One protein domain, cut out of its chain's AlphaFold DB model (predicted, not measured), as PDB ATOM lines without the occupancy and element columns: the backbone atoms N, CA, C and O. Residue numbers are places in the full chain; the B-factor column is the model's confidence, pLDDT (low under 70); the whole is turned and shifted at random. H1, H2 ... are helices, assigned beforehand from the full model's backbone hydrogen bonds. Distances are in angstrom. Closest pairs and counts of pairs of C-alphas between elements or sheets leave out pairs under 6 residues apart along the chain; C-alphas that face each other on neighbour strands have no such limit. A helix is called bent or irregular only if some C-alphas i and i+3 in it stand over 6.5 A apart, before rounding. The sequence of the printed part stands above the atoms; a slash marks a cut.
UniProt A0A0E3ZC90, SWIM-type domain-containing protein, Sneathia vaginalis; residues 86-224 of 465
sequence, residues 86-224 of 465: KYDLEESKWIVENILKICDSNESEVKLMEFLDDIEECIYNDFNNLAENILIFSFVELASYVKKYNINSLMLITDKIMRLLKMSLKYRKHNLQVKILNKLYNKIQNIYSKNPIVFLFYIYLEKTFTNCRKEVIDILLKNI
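What this domain is: This is residues 86 to 224 of the 465 residues of the protein "SWIM-type domain-containing protein" of Sneathia vaginalis (UniProt A0A0E3ZC90). Seven helices run up and down in two facing layers, H1, H3, H5 and H7 in one and H2, H4 and H6 in the other, and the chain passes to the other layer at each turn. Together they make one bundle, all helix. The printed part has 139 residues, with H1 to H7 in order and no named strand. It is compact, with a radius of gyration of the C-alphas of 14.3 A and spans of 38 by 37 by 27 A.

How they stand to each other: H1, residues 86 to 102, and H2, residues 105 to 123, form a hairpin; their closest C-alphas, of Ile 99 and Ser 108, are 5.5 A apart. H3, residues 128 to 144, is the hub, touching H1, H2, H4, residues 151 to 169, and H5, residues 174 to 192. H3 and H4 run opposite ways at a shallow tilt of 22 degrees, closest at the C-alphas of Asn 128 and Ser 168, 5.6 A. H4 touches H6, residues 196 to 208, closest at the C-alphas of Lys 166 and Thr 208, 5.0 A. H5 touches H7, residues 210 to 222, the same way at a steep tilt of 37 degrees, only just beyond shallow; the closest C-alphas, of Val 178 and Cys 212, are 6.3 A apart. H1 and H7 are apart. Every O i to N i+4 pair is within hydrogen-bond range in H3 and H4, against 12 of 13 in H1, 14 of 15 in H2, 13 of 15 in H5, 5 of 9 in H6 and 7 of 9 in H7.

Where its parts are: H1 begins at C-alpha 86 (59.593, 52.696, 140.369) and measures 24.1 A; H2 measures 26.4 A, H3 24.3 A, H4 26.3 A, H5 26.0 A and H6 20.4 A. H7, 19.1 A, is irregular, with C-alphas 211 and 214 8.4 A apart, and ends at C-alpha 222 (65.362, 45.090, 108.536).

The domain as a whole: The C-alphas farthest apart, of Asn 125 and Ile 224, are 39.2 A apart. The printed part has no cut; the link from H3 to H4 is short, the others tight. Mean pLDDT of the printed part is 78.0; 23 residues are under 70, among them 86 to 93.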
ATOM      1  N   LYS A  86      59.073  53.610 141.413       47.81
ATOM      2  CA  LYS A  86      59.593  52.696 140.369       47.81
ATOM      3  C   LYS A  86      59.531  51.192 140.741       47.81
ATOM      4  O   LYS A  86      59.485  50.361 139.833       47.81
ATOM      5  N   TYR A  87      59.493  50.872 142.034       51.53
ATOM      6  CA  TYR A  87      59.457  49.523 142.601       51.53
ATOM      7  C   TYR A  87      58.184  48.717 142.271       51.53
ATOM      8  O   TYR A  87      58.269  47.511 142.077       51.53
ATOM      9  N   ASP A  88      57.024  49.339 142.075       56.28
ATOM     10  CA  ASP A  88      55.765  48.590 141.882       56.28
ATOM     11  C   ASP A  88      55.566  48.124 140.432       56.28
ATOM     12  O   ASP A  88      54.914  47.114 140.143       56.28
ATOM     13  N   LEU A  89      56.210  48.829 139.494       57.56
ATOM     14  CA  LEU A  89      56.403  48.325 138.139       57.56
ATOM     15  C   LEU A  89      57.324  47.098 138.158       57.56
ATOM     16  O   LEU A  89      57.110  46.169 137.387       57.56
ATOM     17  N   GLU A  90      58.362  47.097 138.998       62.75
ATOM     18  CA  GLU A  90      59.248  45.941 139.179       62.75
ATOM     19  C   GLU A  90      58.509  44.772 139.832       62.75
ATOM     20  O   GLU A  90      58.699  43.638 139.407       62.75
ATOM     21  N   GLU A  91      57.581  45.034 140.749       64.62
ATOM     22  CA  GLU A  91      56.752  43.999 141.362       64.62
ATOM     23  C   GLU A  91      55.722  43.401 140.390       64.62
ATOM     24  O   GLU A  91      55.602  42.182 140.283       64.62
ATOM     25  N   SER A  92      55.040  44.229 139.591       65.38
ATOM     26  CA  SER A  92      54.133  43.736 138.540       65.38
ATOM     27  C   SER A  92      54.877  42.924 137.476       65.38
ATOM     28  O   SER A  92      54.380  41.901 137.004       65.38
ATOM     29  N   LYS A  93      56.097  43.351 137.118       68.06
ATOM     30  CA  LYS A  93      56.993  42.569 136.257       68.06
ATOM     31  C   LYS A  93      57.360  41.249 136.916       68.06
ATOM     32  O   LYS A  93      57.189  40.208 136.297       68.06
ATOM     33  N   TRP A  94      57.787  41.280 138.175       71.69
ATOM     34  CA  TRP A  94      58.132  40.083 138.929       71.69
ATOM     35  C   TRP A  94      56.965  39.091 138.962       71.69
ATOM     36  O   TRP A  94      57.181  37.912 138.707       71.69
ATOM     37  N   ILE A  95      55.721  39.539 139.164       69.06
ATOM     38  CA  ILE A  95      54.536  38.666 139.116       69.06
ATOM     39  C   ILE A  95      54.430  37.954 137.761       69.06
ATOM     40  O   ILE A  95      54.293  36.733 137.725       69.06
ATOM     41  N   VAL A  96      54.528  38.690 136.651       76.38
ATOM     42  CA  VAL A  96      54.460  38.112 135.298       76.38
ATOM     43  C   VAL A  96      55.610  37.134 135.053       76.38
ATOM     44  O   VAL A  96      55.376  36.035 134.552       76.38
ATOM     45  N   GLU A  97      56.832  37.491 135.458       77.50
ATOM     46  CA  GLU A  97      57.987  36.597 135.367       77.50
ATOM     47  C   GLU A  97      57.755  35.313 136.157       77.50
ATOM     48  O   GLU A  97      58.025  34.236 135.648       77.50
ATOM     49  N   ASN A  98      57.242  35.398 137.386       76.94
ATOM     50  CA  ASN A  98      57.031  34.230 138.237       76.94
ATOM     51  C   ASN A  98      55.912  33.338 137.702       76.94
ATOM     52  O   ASN A  98      56.081  32.119 137.694       76.94
ATOM     53  N   ILE A  99      54.820  33.927 137.195       78.44
ATOM     54  CA  ILE A  99      53.752  33.178 136.519       78.44
ATOM     55  C   ILE A  99      54.344  32.373 135.355       78.44
ATOM     56  O   ILE A  99      54.092  31.181 135.270       78.44
ATOM     57  N   LEU A 100      55.176  32.983 134.505       78.06
ATOM     58  CA  LEU A 100      55.731  32.329 133.311       78.06
ATOM     59  C   LEU A 100      56.940  31.407 133.597       78.06
ATOM     60  O   LEU A 100      57.195  30.441 132.863       78.06
ATOM     61  N   LYS A 101      57.725  31.692 134.643       75.19
ATOM     62  CA  LYS A 101      58.943  30.946 135.008       75.19
ATOM     63  C   LYS A 101      58.639  29.688 135.815       75.19
ATOM     64  O   LYS A 101      59.240  28.659 135.509       75.19
ATOM     65  N   ILE A 102      57.763  29.780 136.817       66.44
ATOM     66  CA  ILE A 102      57.650  28.784 137.897       66.44
ATOM     67  C   ILE A 102      56.526  27.771 137.652       66.44
ATOM     68  O   ILE A 102      56.645  26.627 138.082       66.44
ATOM     69  N   CYS A 103      55.463  28.158 136.950       64.75
ATOM     70  CA  CYS A 103      54.320  27.282 136.702       64.75
ATOM     71  C   CYS A 103      54.517  26.400 135.456       64.75
ATOM     72  O   CYS A 103      55.284  26.733 134.543       64.75
ATOM     73  N   ASP A 104      53.797  25.274 135.407       76.31
ATOM     74  CA  ASP A 104      53.621  24.532 134.154       76.31
ATOM     75  C   ASP A 104      52.841  25.382 133.137       76.31
ATOM     76  O   ASP A 104      52.227  26.390 133.496       76.31
ATOM     77  N   SER A 105      52.888  25.025 131.854       76.75
ATOM     78  CA  SER A 105      52.315  25.859 130.793       76.75
ATOM     79  C   SER A 105      50.798  26.041 130.892       76.75
ATOM     80  O   SER A 105      50.321  27.137 130.602       76.75
ATOM     81  N   ASN A 106      50.054  25.039 131.364       80.62
ATOM     82  CA  ASN A 106      48.602  25.131 131.514       80.62
ATOM     83  C   ASN A 106      48.231  26.033 132.700       80.62
ATOM     84  O   ASN A 106      47.377  26.910 132.580       80.62
ATOM     85  N   GLU A 107      48.892  25.863 133.847       81.62
ATOM     86  CA  GLU A 107      48.660  26.706 135.022       81.62
ATOM     87  C   GLU A 107      49.114  28.156 134.768       81.62
ATOM     88  O   GLU A 107      48.433  29.109 135.163       81.62
ATOM     89  N   SER A 108      50.238  28.331 134.066       83.12
ATOM     90  CA  SER A 108      50.745  29.644 133.652       83.12
ATOM     91  C   SER A 108      49.758  30.362 132.736       83.12
ATOM     92  O   SER A 108      49.500  31.548 132.933       83.12
ATOM     93  N   GLU A 109      49.182  29.648 131.761       83.38
ATOM     94  CA  GLU A 109      48.167  30.177 130.845       83.38
ATOM     95  C   GLU A 109      46.946  30.684 131.614       83.38
ATOM     96  O   GLU A 109      46.570  31.847 131.458       83.38
ATOM     97  N   VAL A 110      46.374  29.865 132.505       84.56
ATOM     98  CA  VAL A 110      45.202  30.254 133.308       84.56
ATOM     99  C   VAL A 110      45.505  31.489 134.160       84.56
ATOM    100  O   VAL A 110      44.760  32.470 134.119       84.56
ATOM    101  N   LYS A 111      46.623  31.491 134.898       82.25
ATOM    102  CA  LYS A 111      46.996  32.617 135.772       82.25
ATOM    103  C   LYS A 111      47.282  33.896 134.995       82.25
ATOM    104  O   LYS A 111      46.935  34.982 135.468       82.25
ATOM    105  N   LEU A 112      47.917  33.782 133.829       83.75
ATOM    106  CA  LEU A 112      48.177  34.925 132.964       83.75
ATOM    107  C   LEU A 112      46.871  35.464 132.379       83.75
ATOM    108  O   LEU A 112      46.670  36.671 132.391       83.75
ATOM    109  N   MET A 113      45.954  34.602 131.941       86.88
ATOM    110  CA  MET A 113      44.650  35.027 131.429       86.88
ATOM    111  C   MET A 113      43.834  35.780 132.482       86.88
ATOM    112  O   MET A 113      43.312  36.850 132.168       86.88
ATOM    113  N   GLU A 114      43.808  35.288 133.725       83.38
ATOM    114  CA  GLU A 114      43.171  35.981 134.853       83.38
ATOM    115  C   GLU A 114      43.827  37.334 135.150       83.38
ATOM    116  O   GLU A 114      43.148  38.308 135.470       83.38
ATOM    117  N   PHE A 115      45.155  37.413 135.047       82.81
ATOM    118  CA  PHE A 115      45.880  38.675 135.189       82.81
ATOM    119  C   PHE A 115      45.539  39.661 134.066       82.81
ATOM    120  O   PHE A 115      45.319  40.840 134.333       82.81
ATOM    121  N   LEU A 116      45.436  39.192 132.820       85.31
ATOM    122  CA  LEU A 116      45.039  40.020 131.680       85.31
ATOM    123  C   LEU A 116      43.584  40.500 131.788       85.31
ATOM    124  O   LEU A 116      43.306  41.624 131.379       85.31
ATOM    125  N   ASP A 117      42.675  39.703 132.362       83.94
ATOM    126  CA  ASP A 117      41.306  40.148 132.676       83.94
ATOM    127  C   ASP A 117      41.305  41.306 133.676       83.94
ATOM    128  O   ASP A 117      40.603  42.299 133.485       83.94
ATOM    129  N   ASP A 118      42.137  41.219 134.720       77.81
ATOM    130  CA  ASP A 118      42.280  42.313 135.679       77.81
ATOM    131  C   ASP A 118      42.817  43.586 134.982       77.81
ATOM    132  O   ASP A 118      42.342  44.681 135.284       77.81
ATOM    133  N   ILE A 119      43.740  43.464 134.011       78.19
ATOM    134  CA  ILE A 119      44.238  44.601 133.208       78.19
ATOM    135  C   ILE A 119      43.156  45.184 132.297       78.19
ATOM    136  O   ILE A 119      43.062  46.407 132.178       78.19
ATOM    137  N   GLU A 120      42.342  44.348 131.656       83.12
ATOM    138  CA  GLU A 120      41.243  44.796 130.794       83.12
ATOM    139  C   GLU A 120      40.272  45.704 131.559       83.12
ATOM    140  O   GLU A 120      39.942  46.791 131.084       83.12
ATOM    141  N   GLU A 121      39.929  45.334 132.800       73.88
ATOM    142  CA  GLU A 121      39.130  46.159 133.720       73.88
ATOM    143  C   GLU A 121      39.803  47.509 134.073       73.88
ATOM    144  O   GLU A 121      39.187  48.349 134.728       73.88
ATOM    145  N   CYS A 122      41.078  47.731 133.734       66.38
ATOM    146  CA  CYS A 122      41.821  48.961 134.046       66.38
ATOM    147  C   CYS A 122      41.928  49.929 132.871       66.38
ATOM    148  O   CYS A 122      41.946  51.139 133.081       66.38
ATOM    149  N   ILE A 123      42.003  49.416 131.641       71.06
ATOM    150  CA  ILE A 123      42.228  50.238 130.440       71.06
ATOM    151  C   ILE A 123      41.068  51.217 130.200       71.06
ATOM    152  O   ILE A 123      41.280  52.296 129.656       71.06
ATOM    153  N   TYR A 124      39.859  50.884 130.651       62.38
ATOM    154  CA  TYR A 124      38.682  51.742 130.504       62.38
ATOM    155  C   TYR A 124      38.712  53.031 131.352       62.38
ATOM    156  O   TYR A 124      37.944  53.938 131.049       62.38
ATOM    157  N   ASN A 125      39.598  53.147 132.351       55.50
ATOM    158  CA  ASN A 125      39.571  54.224 133.354       55.50
ATOM    159  C   ASN A 125      40.876  55.056 133.396       55.50
ATOM    160  O   ASN A 125      41.421  55.306 134.465       55.50
ATOM    161  N   ASP A 126      41.430  55.427 132.236       53.97
ATOM    162  CA  ASP A 126      42.612  56.308 132.077       53.97
ATOM    163  C   ASP A 126      43.970  55.821 132.643       53.97
ATOM    164  O   ASP A 126      44.987  56.518 132.544       53.97
ATOM    165  N   PHE A 127      44.075  54.564 133.091       56.31
ATOM    166  CA  PHE A 127      45.328  53.916 133.535       56.31
ATOM    167  C   PHE A 127      46.284  53.502 132.400       56.31
ATOM    168  O   PHE A 127      46.918  52.444 132.433       56.31
ATOM    169  N   ASN A 128      46.438  54.344 131.380       63.53
ATOM    170  CA  ASN A 128      47.061  53.928 130.128       63.53
ATOM    171  C   ASN A 128      48.561  53.591 130.279       63.53
ATOM    172  O   ASN A 128      48.993  52.543 129.819       63.53
ATOM    173  N   ASN A 129      49.367  54.385 130.997       69.62
ATOM    174  CA  ASN A 129      50.827  54.165 131.040       69.62
ATOM    175  C   ASN A 129      51.262  52.894 131.803       69.62
ATOM    176  O   ASN A 129      52.223  52.235 131.401       69.62
ATOM    177  N   LEU A 130      50.622  52.567 132.933       70.31
ATOM    178  CA  LEU A 130      51.002  51.396 133.736       70.31
ATOM    179  C   LEU A 130      50.533  50.108 133.055       70.31
ATOM    180  O   LEU A 130      51.347  49.210 132.844       70.31
ATOM    181  N   ALA A 131      49.267  50.061 132.628       72.94
ATOM    182  CA  ALA A 131      48.714  48.932 131.884       72.94
ATOM    183  C   ALA A 131      49.490  48.680 130.579       72.94
ATOM    184  O   ALA A 131      49.879  47.544 130.318       72.94
ATOM    185  N   GLU A 132      49.818  49.728 129.810       77.44
ATOM    186  CA  GLU A 132      50.676  49.616 128.620       77.44
ATOM    187  C   GLU A 132      52.027  48.971 128.951       77.44
ATOM    188  O   GLU A 132      52.456  48.051 128.259       77.44
ATOM    189  N   ASN A 133      52.710  49.419 130.010       78.19
ATOM    190  CA  ASN A 133      54.012  48.857 130.372       78.19
ATOM    191  C   ASN A 133      53.920  47.396 130.825       78.19
ATOM    192  O   ASN A 133      54.828  46.626 130.507       78.19
ATOM    193  N   ILE A 134      52.854  47.021 131.537       78.00
ATOM    194  CA  ILE A 134      52.606  45.633 131.935       78.00
ATOM    195  C   ILE A 134      52.368  44.776 130.691       78.00
ATOM    196  O   ILE A 134      53.040  43.767 130.530       78.00
ATOM    197  N   LEU A 135      51.513  45.209 129.761       83.62
ATOM    198  CA  LEU A 135      51.246  44.481 128.514       83.62
ATOM    199  C   LEU A 135      52.507  44.323 127.657       83.62
ATOM    200  O   LEU A 135      52.791  43.231 127.165       83.62
ATOM    201  N   ILE A 136      53.306  45.389 127.530       82.44
ATOM    202  CA  ILE A 136      54.602  45.348 126.838       82.44
ATOM    203  C   ILE A 136      55.530  44.321 127.489       82.44
ATOM    204  O   ILE A 136      56.261  43.616 126.797       82.44
ATOM    205  N   PHE A 137      55.537  44.257 128.818       83.44
ATOM    206  CA  PHE A 137      56.359  43.311 129.551       83.44
ATOM    207  C   PHE A 137      55.861  41.872 129.392       83.44
ATOM    208  O   PHE A 137      56.658  41.009 129.039       83.44
ATOM    209  N   SER A 138      54.558  41.632 129.551       84.88
ATOM    210  CA  SER A 138      53.926  40.327 129.341       84.88
ATOM    211  C   SER A 138      54.206  39.774 127.952       84.88
ATOM    212  O   SER A 138      54.538  38.602 127.823       84.88
ATOM    213  N   PHE A 139      54.143  40.616 126.921       85.88
ATOM    214  CA  PHE A 139      54.461  40.213 125.555       85.88
ATOM    215  C   PHE A 139      55.925  39.768 125.400       85.88
ATOM    216  O   PHE A 139      56.202  38.746 124.778       85.88
ATOM    217  N   VAL A 140      56.866  40.506 125.995       84.62
ATOM    218  CA  VAL A 140      58.305  40.199 125.914       84.62
ATOM    219  C   VAL A 140      58.666  38.960 126.729       84.62
ATOM    220  O   VAL A 140      59.437  38.127 126.260       84.62
ATOM    221  N   GLU A 141      58.110  38.807 127.929       86.19
ATOM    222  CA  GLU A 141      58.343  37.608 128.736       86.19
ATOM    223  C   GLU A 141      57.726  36.368 128.085       86.19
ATOM    224  O   GLU A 141      58.381  35.329 128.021       86.19
ATOM    225  N   LEU A 142      56.515  36.472 127.526       85.69
ATOM    226  CA  LEU A 142      55.911  35.366 126.781       85.69
ATOM    227  C   LEU A 142      56.809  34.948 125.606       85.69
ATOM    228  O   LEU A 142      57.055  33.755 125.432       85.69
ATOM    229  N   ALA A 143      57.367  35.918 124.868       84.50
ATOM    230  CA  ALA A 143      58.338  35.661 123.804       84.50
ATOM    231  C   ALA A 143      59.587  34.913 124.320       84.50
ATOM    232  O   ALA A 143      60.062  33.983 123.668       84.50
ATOM    233  N   SER A 144      60.096  35.253 125.509       85.00
ATOM    234  CA  SER A 144      61.254  34.578 126.126       85.00
ATOM    235  C   SER A 144      60.985  33.115 126.502       85.00
ATOM    236  O   SER A 144      61.918  32.311 126.545       85.00
ATOM    237  N   TYR A 145      59.722  32.744 126.742       84.00
ATOM    238  CA  TYR A 145      59.316  31.410 127.201       84.00
ATOM    239  C   TYR A 145      58.507  30.603 126.182       84.00
ATOM    240  O   TYR A 145      57.949  29.567 126.543       84.00
ATOM    241  N   VAL A 146      58.489  30.999 124.905       82.44
ATOM    242  CA  VAL A 146      57.650  30.359 123.870       82.44
ATOM    243  C   VAL A 146      57.803  28.836 123.776       82.44
ATOM    244  O   VAL A 146      56.826  28.154 123.504       82.44
ATOM    245  N   LYS A 147      58.987  28.273 124.070       82.56
ATOM    246  CA  LYS A 147      59.237  26.816 124.012       82.56
ATOM    247  C   LYS A 147      58.419  26.009 125.026       82.56
ATOM    248  O   LYS A 147      58.294  24.802 124.861       82.56
ATOM    249  N   LYS A 148      57.901  26.646 126.083       84.62
ATOM    250  CA  LYS A 148      57.073  25.984 127.102       84.62
ATOM    251  C   LYS A 148      55.626  25.775 126.648       84.62
ATOM    252  O   LYS A 148      54.926  24.955 127.233       84.62
ATOM    253  N   TYR A 149      55.171  26.524 125.648       81.25
ATOM    254  CA  TYR A 149      53.769  26.581 125.250       81.25
ATOM    255  C   TYR A 149      53.566  25.928 123.887       81.25
ATOM    256  O   TYR A 149      54.420  26.011 123.005       81.25
ATOM    257  N   ASN A 150      52.405  25.305 123.701       80.81
ATOM    258  CA  ASN A 150      51.965  24.901 122.372       80.81
ATOM    259  C   ASN A 150      51.526  26.139 121.560       80.81
ATOM    260  O   ASN A 150      51.280  27.217 122.111       80.81
ATOM    261  N   ILE A 151      51.403  25.977 120.241       73.00
ATOM    262  CA  ILE A 151      51.106  27.090 119.332       73.00
ATOM    263  C   ILE A 151      49.739  27.744 119.600       73.00
ATOM    264  O   ILE A 151      49.625  28.963 119.510       73.00
ATOM    265  N   ASN A 152      48.729  26.969 120.008       76.69
ATOM    266  CA  ASN A 152      47.380  27.475 120.269       76.69
ATOM    267  C   ASN A 152      47.351  28.362 121.519       76.69
ATOM    268  O   ASN A 152      46.816  29.470 121.468       76.69
ATOM    269  N   SER A 153      47.986  27.919 122.609       82.12
ATOM    270  CA  SER A 153      48.145  28.706 123.838       82.12
ATOM    271  C   SER A 153      48.900  30.009 123.563       82.12
ATOM    272  O   SER A 153      48.479  31.082 123.998       82.12
ATOM    273  N   LEU A 154      49.984  29.947 122.775       81.56
ATOM    274  CA  LEU A 154      50.719  31.144 122.362       81.56
ATOM    275  C   LEU A 154      49.830  32.109 121.583       81.56
ATOM    276  O   LEU A 154      49.821  33.297 121.895       81.56
ATOM    277  N   MET A 155      49.073  31.621 120.600       80.81
ATOM    278  CA  MET A 155      48.169  32.460 119.817       80.81
ATOM    279  C   MET A 155      47.104  33.119 120.695       80.81
ATOM    280  O   MET A 155      46.931  34.330 120.603       80.81
ATOM    281  N   LEU A 156      46.451  32.358 121.577       84.88
ATOM    282  CA  LEU A 156      45.391  32.857 122.454       84.88
ATOM    283  C   LEU A 156      45.884  33.971 123.389       84.88
ATOM    284  O   LEU A 156      45.298  35.055 123.441       84.88
ATOM    285  N   ILE A 157      46.976  33.717 124.114       87.44
ATOM    286  CA  ILE A 157      47.536  34.679 125.072       87.44
ATOM    287  C   ILE A 157      48.045  35.918 124.327       87.44
ATOM    288  O   ILE A 157      47.781  37.049 124.742       87.44
ATOM    289  N   THR A 158      48.763  35.714 123.218       87.38
ATOM    290  CA  THR A 158      49.332  36.814 122.432       87.38
ATOM    291  C   THR A 158      48.232  37.696 121.853       87.38
ATOM    292  O   THR A 158      48.322  38.916 121.978       87.38
ATOM    293  N   ASP A 159      47.168  37.110 121.294       85.44
ATOM    294  CA  ASP A 159      46.016  37.856 120.781       85.44
ATOM    295  C   ASP A 159      45.387  38.727 121.871       85.44
ATOM    296  O   ASP A 159      45.193  39.929 121.669       85.44
ATOM    297  N   LYS A 160      45.176  38.172 123.074       90.06
ATOM    298  CA  LYS A 160      44.611  38.934 124.194       90.06
ATOM    299  C   LYS A 160      45.509  40.094 124.618       90.06
ATOM    300  O   LYS A 160      45.023  41.222 124.708       90.06
ATOM    301  N   ILE A 161      46.809  39.862 124.828       90.12
ATOM    302  CA  ILE A 161      47.770  40.930 125.171       90.12
ATOM    303  C   ILE A 161      47.724  42.044 124.120       90.12
ATOM    304  O   ILE A 161      47.667  43.230 124.447       90.12
ATOM    305  N   MET A 162      47.717  41.659 122.848       88.94
ATOM    306  CA  MET A 162      47.835  42.572 121.719       88.94
ATOM    307  C   MET A 162      46.541  43.339 121.440       88.94
ATOM    308  O   MET A 162      46.600  44.512 121.054       88.94
ATOM    309  N   ARG A 163      45.380  42.740 121.726       90.12
ATOM    310  CA  ARG A 163      44.074  43.411 121.762       90.12
ATOM    311  C   ARG A 163      44.022  44.474 122.854       90.12
ATOM    312  O   ARG A 163      43.643  45.608 122.573       90.12
ATOM    313  N   LEU A 164      44.440  44.131 124.073       87.94
ATOM    314  CA  LEU A 164      44.477  45.076 125.192       87.94
ATOM    315  C   LEU A 164      45.447  46.227 124.914       87.94
ATOM    316  O   LEU A 164      45.107  47.389 125.123       87.94
ATOM    317  N   LEU A 165      46.614  45.928 124.339       88.06
ATOM    318  CA  LEU A 165      47.575  46.955 123.946       88.06
ATOM    319  C   LEU A 165      46.998  47.870 122.857       88.06
ATOM    320  O   LEU A 165      47.171  49.082 122.903       88.06
ATOM    321  N   LYS A 166      46.253  47.323 121.893       87.62
ATOM    322  CA  LYS A 166      45.557  48.133 120.885       87.62
ATOM    323  C   LYS A 166      44.549  49.092 121.520       87.62
ATOM    324  O   LYS A 166      44.461  50.245 121.105       87.62
ATOM    325  N   MET A 167      43.798  48.621 122.518       85.44
ATOM    326  CA  MET A 167      42.824  49.443 123.240       85.44
ATOM    327  C   MET A 167      43.500  50.603 123.976       85.44
ATOM    328  O   MET A 167      43.058  51.740 123.818       85.44
ATOM    329  N   SER A 168      44.596  50.351 124.698       83.19
ATOM    330  CA  SER A 168      45.314  51.410 125.424       83.19
ATOM    331  C   SER A 168      45.990  52.427 124.494       83.19
ATOM    332  O   SER A 168      46.084  53.613 124.808       83.19
ATOM    333  N   LEU A 169      46.398  51.999 123.295       83.06
ATOM    334  CA  LEU A 169      47.015  52.873 122.295       83.06
ATOM    335  C   LEU A 169      46.013  53.721 121.496       83.06
ATOM    336  O   LEU A 169      46.438  54.667 120.828       83.06
ATOM    337  N   LYS A 170      44.707  53.426 121.557       82.19
ATOM    338  CA  LYS A 170      43.672  53.985 120.663       82.19
ATOM    339  C   LYS A 170      43.703  55.514 120.545       82.19
ATOM    340  O   LYS A 170      43.537  56.037 119.447       82.19
ATOM    341  N   TYR A 171      43.952  56.219 121.650       80.44
ATOM    342  CA  TYR A 171      43.958  57.690 121.705       80.44
ATOM    343  C   TYR A 171      45.366  58.296 121.826       80.44
ATOM    344  O   TYR A 171      45.524  59.500 122.033       80.44
ATOM    345  N   ARG A 172      46.422  57.482 121.707       81.12
ATOM    346  CA  ARG A 172      47.807  57.959 121.800       81.12
ATOM    347  C   ARG A 172      48.255  58.611 120.499       81.12
ATOM    348  O   ARG A 172      47.964  58.117 119.413       81.12
ATOM    349  N   LYS A 173      49.050  59.681 120.618       85.62
ATOM    350  CA  LYS A 173      49.696  60.341 119.474       85.62
ATOM    351  C   LYS A 173      50.586  59.354 118.709       85.62
ATOM    352  O   LYS A 173      51.267  58.529 119.318       85.62
ATOM    353  N   HIS A 174      50.628  59.500 117.386       87.00
ATOM    354  CA  HIS A 174      51.398  58.645 116.477       87.00
ATOM    355  C   HIS A 174      52.858  58.442 116.921       87.00
ATOM    356  O   HIS A 174      53.324  57.313 117.038       87.00
ATOM    357  N   ASN A 175      53.566  59.523 117.264       86.81
ATOM    358  CA  ASN A 175      54.964  59.468 117.707       86.81
ATOM    359  C   ASN A 175      55.184  58.591 118.956       86.81
ATOM    360  O   ASN A 175      56.212  57.923 119.073       86.81
ATOM    361  N   LEU A 176      54.223  58.572 119.884       83.50
ATOM    362  CA  LEU A 176      54.289  57.728 121.071       83.50
ATOM    363  C   LEU A 176      54.039  56.258 120.716       83.50
ATOM    364  O   LEU A 176      54.760  55.395 121.212       83.50
ATOM    365  N   GLN A 177      53.085  55.981 119.821       88.50
ATOM    366  CA  GLN A 177      52.842  54.624 119.319       88.50
ATOM    367  C   GLN A 177      54.089  54.061 118.619       88.50
ATOM    368  O   GLN A 177      54.519  52.957 118.950       88.50
ATOM    369  N   VAL A 178      54.751  54.849 117.761       88.19
ATOM    370  CA  VAL A 178      56.023  54.473 117.110       88.19
ATOM    371  C   VAL A 178      57.124  54.188 118.139       88.19
ATOM    372  O   VAL A 178      57.866  53.214 118.014       88.19
ATOM    373  N   LYS A 179      57.234  55.004 119.197       87.19
ATOM    374  CA  LYS A 179      58.215  54.779 120.272       87.19
ATOM    375  C   LYS A 179      57.969  53.454 121.003       87.19
ATOM    376  O   LYS A 179      58.922  52.743 121.317       87.19
ATOM    377  N   ILE A 180      56.705  53.124 121.269       86.25
ATOM    378  CA  ILE A 180      56.312  51.866 121.914       86.25
ATOM    379  C   ILE A 180      56.582  50.675 120.987       86.25
ATOM    380  O   ILE A 180      57.193  49.703 121.430       86.25
ATOM    381  N   LEU A 181      56.211  50.778 119.708       88.94
ATOM    382  CA  LEU A 181      56.487  49.768 118.686       88.94
ATOM    383  C   LEU A 181      57.985  49.442 118.614       88.94
ATOM    384  O   LEU A 181      58.365  48.283 118.751       88.94
ATOM    385  N   ASN A 182      58.843  50.461 118.496       85.56
ATOM    386  CA  ASN A 182      60.296  50.272 118.457       85.56
ATOM    387  C   ASN A 182      60.834  49.611 119.736       85.56
ATOM    388  O   ASN A 182      61.711  48.751 119.677       85.56
ATOM    389  N   LYS A 183      60.295  49.973 120.909       84.62
ATOM    390  CA  LYS A 183      60.683  49.366 122.192       84.62
ATOM    391  C   LYS A 183      60.313  47.880 122.259       84.62
ATOM    392  O   LYS A 183      61.109  47.095 122.769       84.62
ATOM    393  N   LEU A 184      59.123  47.505 121.786       85.56
ATOM    394  CA  LEU A 184      58.671  46.111 121.710       85.56
ATOM    395  C   LEU A 184      59.537  45.312 120.744       85.56
ATOM    396  O   LEU A 184      60.087  44.277 121.108       85.56
ATOM    397  N   TYR A 185      59.705  45.852 119.544       83.00
ATOM    398  CA  TYR A 185      60.501  45.256 118.489       83.00
ATOM    399  C   TYR A 185      61.935  44.958 118.939       83.00
ATOM    400  O   TYR A 185      62.349  43.802 118.896       83.00
ATOM    401  N   ASN A 186      62.657  45.954 119.465       81.94
ATOM    402  CA  ASN A 186      64.050  45.783 119.896       81.94
ATOM    403  C   ASN A 186      64.204  44.686 120.961       81.94
ATOM    404  O   ASN A 186      65.223  44.003 121.020       81.94
ATOM    405  N   LYS A 187      63.195  44.506 121.821       83.12
ATOM    406  CA  LYS A 187      63.211  43.452 122.838       83.12
ATOM    407  C   LYS A 187      63.010  42.061 122.235       83.12
ATOM    408  O   LYS A 187      63.666  41.124 122.670       83.12
ATOM    409  N   ILE A 188      62.135  41.934 121.242       81.19
ATOM    410  CA  ILE A 188      61.758  40.650 120.633       81.19
ATOM    411  C   ILE A 188      62.767  40.197 119.590       81.19
ATOM    412  O   ILE A 188      63.043  39.007 119.495       81.19
ATOM    413  N   GLN A 189      63.371  41.132 118.861       78.50
ATOM    414  CA  GLN A 189      64.445  40.866 117.905       78.50
ATOM    415  C   GLN A 189      65.563  40.015 118.521       78.50
ATOM    416  O   GLN A 189      65.979  39.020 117.933       78.50
ATOM    417  N   ASN A 190      65.992  40.353 119.740       74.88
ATOM    418  CA  ASN A 190      67.038  39.615 120.455       74.88
ATOM    419  C   ASN A 190      66.630  38.185 120.852       74.88
ATOM    420  O   ASN A 190      67.496  37.351 121.118       74.88
ATOM    421  N   ILE A 191      65.327  37.913 120.940       76.12
ATOM    422  CA  ILE A 191      64.774  36.599 121.286       76.12
ATOM    423  C   ILE A 191      64.559  35.776 120.013       76.12
ATOM    424  O   ILE A 191      64.873  34.587 119.992       76.12
ATOM    425  N   TYR A 192      64.073  36.413 118.944       72.06
ATOM    426  CA  TYR A 192      63.809  35.786 117.649       72.06
ATOM    427  C   TYR A 192      65.036  35.077 117.075       72.06
ATOM    428  O   TYR A 192      64.916  33.937 116.641       72.06
ATOM    429  N   SER A 193      66.227  35.678 117.177       65.69
ATOM    430  CA  SER A 193      67.481  35.049 116.723       65.69
ATOM    431  C   SER A 193      67.764  33.679 117.361       65.69
ATOM    432  O   SER A 193      68.597  32.929 116.867       65.69
ATOM    433  N   LYS A 194      67.068  33.338 118.454       67.06
ATOM    434  CA  LYS A 194      67.178  32.065 119.176       67.06
ATOM    435  C   LYS A 194      65.946  31.166 119.015       67.06
ATOM    436  O   LYS A 194      65.990  30.014 119.460       67.06
ATOM    437  N   ASN A 195      64.834  31.679 118.480       71.31
ATOM    438  CA  ASN A 195      63.590  30.929 118.325       71.31
ATOM    439  C   ASN A 195      62.654  31.506 117.235       71.31
ATOM    440  O   ASN A 195      61.986  32.515 117.485       71.31
ATOM    441  N   PRO A 196      62.495  30.808 116.097       66.81
ATOM    442  CA  PRO A 196      61.599  31.224 115.017       66.81
ATOM    443  C   PRO A 196      60.115  31.334 115.397       66.81
ATOM    444  O   PRO A 196      59.414  32.149 114.811       66.81
ATOM    445  N   ILE A 197      59.609  30.620 116.417       71.00
ATOM    446  CA  ILE A 197      58.191  30.702 116.855       71.00
ATOM    447  C   ILE A 197      57.808  32.126 117.290       71.00
ATOM    448  O   ILE A 197      56.655  32.546 117.162       71.00
ATOM    449  N   VAL A 198      58.790  32.906 117.751       76.19
ATOM    450  CA  VAL A 198      58.628  34.325 118.096       76.19
ATOM    451  C   VAL A 198      58.139  35.146 116.896       76.19
ATOM    452  O   VAL A 198      57.572  36.220 117.069       76.19
ATOM    453  N   PHE A 199      58.255  34.622 115.678       71.56
ATOM    454  CA  PHE A 199      57.678  35.209 114.480       71.56
ATOM    455  C   PHE A 199      56.177  35.511 114.587       71.56
ATOM    456  O   PHE A 199      55.739  36.573 114.144       71.56
ATOM    457  N   LEU A 200      55.397  34.659 115.265       70.88
ATOM    458  CA  LEU A 200      53.965  34.900 115.485       70.88
ATOM    459  C   LEU A 200      53.704  36.273 116.124       70.88
ATOM    460  O   LEU A 200      52.722  36.934 115.800       70.88
ATOM    461  N   PHE A 201      54.618  36.752 116.971       80.00
ATOM    462  CA  PHE A 201      54.503  38.024 117.683       80.00
ATOM    463  C   PHE A 201      54.590  39.213 116.721       80.00
ATOM    464  O   PHE A 201      53.881  40.204 116.897       80.00
ATOM    465  N   TYR A 202      55.389  39.101 115.658       77.56
ATOM    466  CA  TYR A 202      55.494  40.133 114.630       77.56
ATOM    467  C   TYR A 202      54.183  40.316 113.849       77.56
ATOM    468  O   TYR A 202      53.827  41.448 113.521       77.56
ATOM    469  N   ILE A 203      53.412  39.241 113.636       73.94
ATOM    470  CA  ILE A 203      52.069  39.303 113.023       73.94
ATOM    471  C   ILE A 203      51.135  40.163 113.860       73.94
ATOM    472  O   ILE A 203      50.388  40.997 113.346       73.94
ATOM    473  N   TYR A 204      51.166  39.958 115.175       81.19
ATOM    474  CA  TYR A 204      50.300  40.709 116.066       81.19
ATOM    475  C   TYR A 204      50.697  42.184 116.139       81.19
ATOM    476  O   TYR A 204      49.807  43.026 116.259       81.19
ATOM    477  N   LEU A 205      51.987  42.528 115.998       83.81
ATOM    478  CA  LEU A 205      52.411  43.933 115.913       83.81
ATOM    479  C   LEU A 205      51.699  44.656 114.757       83.81
ATOM    480  O   LEU A 205      51.207  45.764 114.958       83.81
ATOM    481  N   GLU A 206      51.559  44.020 113.590       77.38
ATOM    482  CA  GLU A 206      50.820  44.577 112.446       77.38
ATOM    483  C   GLU A 206      49.342  44.834 112.785       77.38
ATOM    484  O   GLU A 206      48.829  45.938 112.588       77.38
ATOM    485  N   LYS A 207      48.664  43.839 113.371       78.62
ATOM    486  CA  LYS A 207      47.236  43.931 113.726       78.62
ATOM    487  C   LYS A 207      46.945  44.974 114.814       78.62
ATOM    488  O   LYS A 207      45.844  45.548 114.849       78.62
ATOM    489  N   THR A 208      47.909  45.204 115.704       84.75
ATOM    490  CA  THR A 208      47.792  46.118 116.847       84.75
ATOM    491  C   THR A 208      48.166  47.549 116.485       84.75
ATOM    492  O   THR A 208      47.395  48.461 116.778       84.75
ATOM    493  N   PHE A 209      49.287  47.763 115.797       86.31
ATOM    494  CA  PHE A 209      49.804  49.092 115.458       86.31
ATOM    495  C   PHE A 209      49.297  49.575 114.094       86.31
ATOM    496  O   PHE A 209      50.069  49.962 113.217       86.31
ATOM    497  N   THR A 210      47.974  49.603 113.909       80.88
ATOM    498  CA  THR A 210      47.360  49.958 112.614       80.88
ATOM    499  C   THR A 210      47.683  51.379 112.148       80.88
ATOM    500  O   THR A 210      47.668  51.639 110.948       80.88
ATOM    501  N   ASN A 211      48.005  52.286 113.077       83.00
ATOM    502  CA  ASN A 211      48.415  53.660 112.772       83.00
ATOM    503  C   ASN A 211      49.910  53.791 112.435       83.00
ATOM    504  O   ASN A 211      50.299  54.830 111.919       83.00
ATOM    505  N   CYS A 212      50.729  52.765 112.699       86.00
ATOM    506  CA  CYS A 212      52.178  52.748 112.453       86.00
ATOM    507  C   CYS A 212      52.563  51.647 111.451       86.00
ATOM    508  O   CYS A 212      53.605  51.002 111.568       86.00
ATOM    509  N   ARG A 213      51.679  51.361 110.485       79.44
ATOM    510  CA  ARG A 213      51.867  50.266 109.517       79.44
ATOM    511  C   ARG A 213      53.167  50.392 108.731       79.44
ATOM    512  O   ARG A 213      53.825  49.383 108.500       79.44
ATOM    513  N   LYS A 214      53.535  51.611 108.326       81.19
ATOM    514  CA  LYS A 214      54.770  51.858 107.573       81.19
ATOM    515  C   LYS A 214      55.992  51.466 108.405       81.19
ATOM    516  O   LYS A 214      56.863  50.764 107.909       81.19
ATOM    517  N   GLU A 215      56.003  51.840 109.679       87.12
ATOM    518  CA  GLU A 215      57.067  51.524 110.625       87.12
ATOM    519  C   GLU A 215      57.138  50.027 110.926       87.12
ATOM    520  O   GLU A 215      58.237  49.480 110.950       87.12
ATOM    521  N   VAL A 216      55.994  49.349 111.111       81.50
ATOM    522  CA  VAL A 216      55.950  47.883 111.272       81.50
ATOM    523  C   VAL A 216      56.569  47.202 110.051       81.50
ATOM    524  O   VAL A 216      57.393  46.306 110.196       81.50
ATOM    525  N   ILE A 217      56.220  47.653 108.848       75.12
ATOM    526  CA  ILE A 217      56.764  47.122 107.594       75.12
ATOM    527  C   ILE A 217      58.275  47.344 107.502       75.12
ATOM    528  O   ILE A 217      59.008  46.408 107.187       75.12
ATOM    529  N   ASP A 218      58.750  48.554 107.794       78.50
ATOM    530  CA  ASP A 218      60.180  48.882 107.762       78.50
ATOM    531  C   ASP A 218      60.972  48.071 108.805       78.50
ATOM    532  O   ASP A 218      62.117  47.694 108.566       78.50
ATOM    533  N   ILE A 219      60.352  47.766 109.949       78.06
ATOM    534  CA  ILE A 219      60.866  46.853 110.975       78.06
ATOM    535  C   ILE A 219      61.008  45.428 110.425       78.06
ATOM    536  O   ILE A 219      62.079  44.833 110.547       78.06
ATOM    537  N   LEU A 220      59.959  44.890 109.797       73.69
ATOM    538  CA  LEU A 220      59.980  43.536 109.237       73.69
ATOM    539  C   LEU A 220      61.066  43.396 108.155       73.69
ATOM    540  O   LEU A 220      61.760  42.385 108.119       73.69
ATOM    541  N   LEU A 221      61.281  44.435 107.335       70.19
ATOM    542  CA  LEU A 221      62.315  44.458 106.287       70.19
ATOM    543  C   LEU A 221      63.752  44.455 106.795       70.19
ATOM    544  O   LEU A 221      64.651  44.029 106.074       70.19
ATOM    545  N   LYS A 222      64.002  44.991 107.990       70.88
ATOM    546  CA  LYS A 222      65.362  45.090 108.536       70.88
ATOM    547  C   LYS A 222      65.871  43.772 109.110       70.88
ATOM    548  O   LYS A 222      67.077  43.611 109.242       70.88
ATOM    549  N   ASN A 223      64.966  42.864 109.464       60.25
ATOM    550  CA  ASN A 223      65.259  41.681 110.274       60.25
ATOM    551  C   ASN A 223      65.056  40.356 109.567       60.25
ATOM    552  O   ASN A 223      65.043  39.308 110.210       60.25
ATOM    553  N   ILE A 224      64.897  40.409 108.256       57.28
ATOM    554  CA  ILE A 224      64.843  39.223 107.435       57.28
ATOM    555  C   ILE A 224      66.169  38.467 107.670       57.28
ATOM    556  O   ILE A 224      67.232  38.925 107.253       57.28
TER     557      ILE A 224